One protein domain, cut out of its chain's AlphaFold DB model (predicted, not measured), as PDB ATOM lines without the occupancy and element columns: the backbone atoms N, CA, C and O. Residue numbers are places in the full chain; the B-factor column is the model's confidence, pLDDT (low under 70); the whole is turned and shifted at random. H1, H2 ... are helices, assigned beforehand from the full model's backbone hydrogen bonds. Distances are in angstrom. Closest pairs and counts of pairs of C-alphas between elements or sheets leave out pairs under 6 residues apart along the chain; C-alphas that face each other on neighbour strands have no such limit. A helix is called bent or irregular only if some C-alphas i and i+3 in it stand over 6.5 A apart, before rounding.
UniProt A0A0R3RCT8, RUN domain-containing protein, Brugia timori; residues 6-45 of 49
ATOM      1  N   ILE A   6      36.968  -2.020  41.609       79.81
ATOM      2  CA  ILE A   6      35.533  -1.738  41.480       79.81
ATOM      3  C   ILE A   6      34.832  -2.773  40.590       79.81
ATOM      4  O   ILE A   6      33.780  -3.288  40.955       79.81
ATOM      5  N   THR A   7      35.416  -3.137  39.444       79.06
ATOM      6  CA  THR A   7      34.814  -4.129  38.534       79.06
ATOM      7  C   THR A   7      34.734  -5.511  39.192       79.06
ATOM      8  O   THR A   7      33.758  -6.226  39.003       79.06
ATOM      9  N   SER A   8      35.721  -5.872  40.017       77.69
ATOM     10  CA  SER A   8      35.693  -7.127  40.778       77.69
ATOM     11  C   SER A   8      34.713  -7.099  41.955       77.69
ATOM     12  O   SER A   8      34.271  -8.158  42.391       77.69
ATOM     13  N   GLN A   9      34.417  -5.920  42.503       82.31
ATOM     14  CA  GLN A   9      33.462  -5.753  43.602       82.31
ATOM     15  C   GLN A   9      32.009  -5.728  43.108       82.31
ATOM     16  O   GLN A   9      31.118  -6.146  43.835       82.31
ATOM     17  N   MET A  10      31.776  -5.251  41.883       85.00
ATOM     18  CA  MET A  10      30.434  -5.088  41.310       85.00
ATOM     19  C   MET A  10      29.940  -6.296  40.502       85.00
ATOM     20  O   MET A  10      28.736  -6.438  40.312       85.00
ATOM     21  N   TYR A  11      30.839  -7.150  40.002       84.62
ATOM     22  CA  TYR A  11      30.478  -8.267  39.124       84.62
ATOM     23  C   TYR A  11      31.040  -9.596  39.637       84.62
ATOM     24  O   TYR A  11      32.237  -9.702  39.895       84.62
ATOM     25  N   GLU A  12      30.200 -10.626  39.732       79.69
ATOM     26  CA  GLU A  12      30.605 -11.991  40.109       79.69
ATOM     27  C   GLU A  12      31.247 -12.753  38.933       79.69
ATOM     28  O   GLU A  12      31.215 -12.292  37.791       79.69
ATOM     29  N   GLU A  13      31.877 -13.904  39.184       77.31
ATOM     30  CA  GLU A  13      32.533 -14.726  38.154       77.31
ATOM     31  C   GLU A  13      31.708 -15.971  37.780       77.31
ATOM     32  O   GLU A  13      31.228 -16.658  38.681       77.31
ATOM     33  N   PRO A  14      31.581 -16.318  36.478       73.44
ATOM     34  CA  PRO A  14      32.107 -15.612  35.305       73.44
ATOM     35  C   PRO A  14      31.178 -14.472  34.854       73.44
ATOM     36  O   PRO A  14      30.028 -14.699  34.490       73.44
ATOM     37  N   SER A  15      31.693 -13.243  34.794       80.75
ATOM     38  CA  SER A  15      30.970 -12.105  34.214       80.75
ATOM     39  C   SER A  15      31.624 -11.607  32.938       80.75
ATOM     40  O   SER A  15      32.845 -11.645  32.749       80.75
ATOM     41  N   PHE A  16      30.777 -11.079  32.057       84.62
ATOM     42  CA  PHE A  16      31.175 -10.504  30.777       84.62
ATOM     43  C   PHE A  16      32.264  -9.432  30.940       84.62
ATOM     44  O   PHE A  16      33.275  -9.452  30.243       84.62
ATOM     45  N   LEU A  17      32.096  -8.547  31.928       82.00
ATOM     46  CA  LEU A  17      33.000  -7.425  32.200       82.00
ATOM     47  C   LEU A  17      34.287  -7.816  32.940       82.00
ATOM     48  O   LEU A  17      35.185  -6.985  33.049       82.00
ATOM     49  N   ARG A  18      34.405  -9.060  33.419       79.50
ATOM     50  CA  ARG A  18      35.641  -9.614  34.004       79.50
ATOM     51  C   ARG A  18      36.403 -10.511  33.031       79.50
ATOM     52  O   ARG A  18      37.519 -10.920  33.326       79.50
ATOM     53  N   THR A  19      35.837 -10.789  31.855       86.19
ATOM     54  CA  THR A  19      36.444 -11.676  30.856       86.19
ATOM     55  C   THR A  19      37.200 -10.860  29.796       86.19
ATOM     56  O   THR A  19      36.566 -10.188  28.976       86.19
ATOM     57  N   PRO A  20      38.547 -10.933  29.730       83.00
ATOM     58  CA  PRO A  20      39.354 -10.081  28.845       83.00
ATOM     59  C   PRO A  20      39.006 -10.198  27.356       83.00
ATOM     60  O   PRO A  20      39.071  -9.217  26.618       83.00
ATOM     61  N   HIS A  21      38.609 -11.391  26.907       86.06
ATOM     62  CA  HIS A  21      38.228 -11.624  25.515       86.06
ATOM     63  C   HIS A  21      36.999 -10.794  25.105       86.06
ATOM     64  O   HIS A  21      37.017 -10.128  24.068       86.06
ATOM     65  N   TYR A  22      35.965 -10.766  25.949       87.75
ATOM     66  CA  TYR A  22      34.740 -10.006  25.692       87.75
ATOM     67  C   TYR A  22      34.957  -8.498  25.787       87.75
ATOM     68  O   TYR A  22      34.392  -7.739  25.003       87.75
ATOM     69  N   LEU A  23      35.845  -8.060  26.678       86.94
ATOM     70  CA  LEU A  23      36.232  -6.657  26.792       86.94
ATOM     71  C   LEU A  23      36.973  -6.151  25.554       86.94
ATOM     72  O   LEU A  23      36.701  -5.046  25.093       86.94
ATOM     73  N   ASN A  24      37.864  -6.961  24.980       88.75
ATOM     74  CA  ASN A  24      38.535  -6.612  23.728       88.75
ATOM     75  C   ASN A  24      37.543  -6.492  22.566       88.75
ATOM     76  O   ASN A  24      37.676  -5.590  21.739       88.75
ATOM     77  N   TYR A  25      36.542  -7.373  22.506       90.44
ATOM     78  CA  TYR A  25      35.471  -7.263  21.518       90.44
ATOM     79  C   TYR A  25      34.648  -5.983  21.718       90.44
ATOM     80  O   TYR A  25      34.492  -5.199  20.782       90.44
ATOM     81  N   LEU A  26      34.191  -5.728  22.949       90.25
ATOM     82  CA  LEU A  26      33.432  -4.527  23.295       90.25
ATOM     83  C   LEU A  26      34.222  -3.248  22.984       90.25
ATOM     84  O   LEU A  26      33.675  -2.312  22.414       90.25
ATOM     85  N   SER A  27      35.516  -3.220  23.304       90.50
ATOM     86  CA  SER A  27      36.391  -2.083  23.020       90.50
ATOM     87  C   SER A  27      36.496  -1.805  21.521       90.50
ATOM     88  O   SER A  27      36.403  -0.644  21.123       90.50
ATOM     89  N   LYS A  28      36.621  -2.838  20.678       91.62
ATOM     90  CA  LYS A  28      36.621  -2.672  19.216       91.62
ATOM     91  C   LYS A  28      35.287  -2.133  18.704       91.62
ATOM     92  O   LYS A  28      35.285  -1.221  17.884       91.62
ATOM     93  N   LEU A  29      34.175  -2.655  19.219       91.25
ATOM     94  CA  LEU A  29      32.836  -2.200  18.845       91.25
ATOM     95  C   LEU A  29      32.632  -0.728  19.221       91.25
ATOM     96  O   LEU A  29      32.277   0.073  18.363       91.25
ATOM     97  N   ILE A  30      32.944  -0.344  20.458       91.31
ATOM     98  CA  ILE A  30      32.855   1.056  20.899       91.31
ATOM     99  C   ILE A  30      33.822   1.944  20.106       91.31
ATOM    100  O   ILE A  30      33.466   3.062  19.753       91.31
ATOM    101  N   SER A  31      35.014   1.453  19.758       92.12
ATOM    102  CA  SER A  31      35.973   2.229  18.958       92.12
ATOM    103  C   SER A  31      35.438   2.558  17.565       92.12
ATOM    104  O   SER A  31      35.685   3.660  17.090       92.12
ATOM    105  N   SER A  32      34.665   1.662  16.938       92.25
ATOM    106  CA  SER A  32      33.996   1.972  15.662       92.25
ATOM    107  C   SER A  32      32.928   3.064  15.794       92.25
ATOM    108  O   SER A  32      32.663   3.792  14.845       92.25
ATOM    109  N   LEU A  33      32.356   3.256  16.989       90.44
ATOM    110  CA  LEU A  33      31.400   4.339  17.221       90.44
ATOM    111  C   LEU A  33      32.069   5.722  17.190       90.44
ATOM    112  O   LEU A  33      31.392   6.701  16.900       90.44
ATOM    113  N   ASN A  34      33.386   5.816  17.411       87.25
ATOM    114  CA  ASN A  34      34.110   7.091  17.328       87.25
ATOM    115  C   ASN A  34      34.143   7.679  15.908       87.25
ATOM    116  O   ASN A  34      34.459   8.855  15.752       87.25
ATOM    117  N   GLU A  35      33.831   6.889  14.877       91.38
ATOM    118  CA  GLU A  35      33.703   7.382  13.500       91.38
ATOM    119  C   GLU A  35      32.441   8.240  13.303       91.38
ATOM    120  O   GLU A  35      32.327   8.961  12.311       91.38
ATOM    121  N   PHE A  36      31.498   8.200  14.249       90.88
ATOM    122  CA  PHE A  36      30.233   8.919  14.175       90.88
ATOM    123  C   PHE A  36      30.226  10.134  15.102       90.88
ATOM    124  O   PHE A  36      30.643  10.079  16.258       90.88
ATOM    125  N   GLN A  37      29.666  11.238  14.610       86.94
ATOM    126  CA  GLN A  37      29.391  12.405  15.436       86.94
ATOM    127  C   GLN A  37      28.042  12.227  16.146       86.94
ATOM    128  O   GLN A  37      26.983  12.379  15.536       86.94
ATOM    129  N   PHE A  38      28.073  11.943  17.448       86.00
ATOM    130  CA  PHE A  38      26.868  11.918  18.274       86.00
ATOM    131  C   PHE A  38      26.462  13.343  18.654       86.00
ATOM    132  O   PHE A  38      27.069  13.967  19.523       86.00
ATOM    133  N   VAL A  39      25.422  13.861  18.003       85.31
ATOM    134  CA  VAL A  39      24.773  15.112  18.405       85.31
ATOM    135  C   VAL A  39      23.614  14.759  19.328       85.31
ATOM    136  O   VAL A  39      22.557  14.328  18.875       85.31
ATOM    137  N   LEU A  40      23.832  14.899  20.634       82.88
ATOM    138  CA  LEU A  40      22.771  14.771  21.629       82.88
ATOM    139  C   LEU A  40      21.988  16.083  21.684       82.88
ATOM    140  O   LEU A  40      22.569  17.160  21.823       82.88
ATOM    141  N   GLU A  41      20.665  16.003  21.554       85.06
ATOM    142  CA  GLU A  41      19.813  17.179  21.687       85.06
ATOM    143  C   GLU A  41      19.879  17.750  23.106       85.06
ATOM    144  O   GLU A  41      19.978  17.018  24.091       85.06
ATOM    145  N   LYS A  42      19.761  19.075  23.223       75.50
ATOM    146  CA  LYS A  42      19.863  19.779  24.512       75.50
ATOM    147  C   LYS A  42      18.797  19.364  25.529       75.50
ATOM    148  O   LYS A  42      19.016  19.478  26.729       75.50
ATOM    149  N   SER A  43      17.656  18.868  25.055       82.31
ATOM    150  CA  SER A  43      16.612  18.269  25.893       82.31
ATOM    151  C   SER A  43      17.094  17.008  26.622       82.31
ATOM    152  O   SER A  43      16.622  16.731  27.719       82.31
ATOM    153  N   LEU A  44      18.046  16.272  26.038       76.38
ATOM    154  CA  LEU A  44      18.633  15.049  26.593       76.38
ATOM    155  C   LEU A  44      19.869  15.320  27.460       76.38
ATOM    156  O   LEU A  44      20.214  14.489  28.294       76.38
ATOM    157  N   THR A  45      20.537  16.461  27.278       75.88
ATOM    158  CA  THR A  45      21.727  16.851  28.058       75.88
ATOM    159  C   THR A  45      21.409  17.812  29.205       75.88
ATOM    160  O   THR A  45      22.323  18.333  29.843       75.88
TER     161      THR A  45
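AT A GLANCE: This is residues 6 to 45 of the 49 residues of the protein "RUN domain-containing protein" of Brugia timori (UniProt A0A0R3RCT8). One straight helix, H2, makes the crossbar of an open arch. The chain turns away from both of its ends toward the same side, on one end through a looped link to the one-turn helix H1, and on the other as a long tail, residues 34 to 45, with the space between the two legs empty. The printed part has 40 residues with two named helices, H1 then H2, and no named strand; the class is all helix, though under half of the residues, 19 of 40, are in named elements. The whole is extended, with a radius of gyration of the C-alphas of 14.7 A, and flat, spanning 39 by 22 by 12 A.

HOW THE PARTS SIT: The longest helix is H2, residues 20 to 33. Before it in the chain comes H1, residues 6 to 10, and the two are apart, with no C-alpha of the one within 8 A of the other. Nine residues between them make a short link, in which residues 16 to 18 are a brief run of helix without a name. Residues 9 to 14 stand free, and so do residues 19 to 25, of which 20 to 25 belong to H2, and residues 27 to 45, of which 27 to 33 belong to H2. In both H1 and H2 every O i to N i+4 pair is within hydrogen-bond range.

IN THESE COORDINATES: H2 runs 20.2 A from C-alpha 20 at (39.354, -10.081, 28.845) to C-alpha 33 at (31.400, 4.339, 17.221). H1 measures 6.1 A from its first to its last C-alpha and begins with C-alpha 6 at (35.533, -1.738, 41.480). Neither helix is bent. The tail after H2 ends at C-alpha 45, at (21.727, 16.851, 28.058).

THE WHOLE: The two C-alphas farthest apart, those of Glu 13 and Lys 42, are 39.2 A from each other, and the first and last printed C-alphas, those of Ile 6 and Thr 45, are 26.8 A apart. The printed part has no cut. Mean pLDDT of the printed part is 84.8, and no printed residue is under 70.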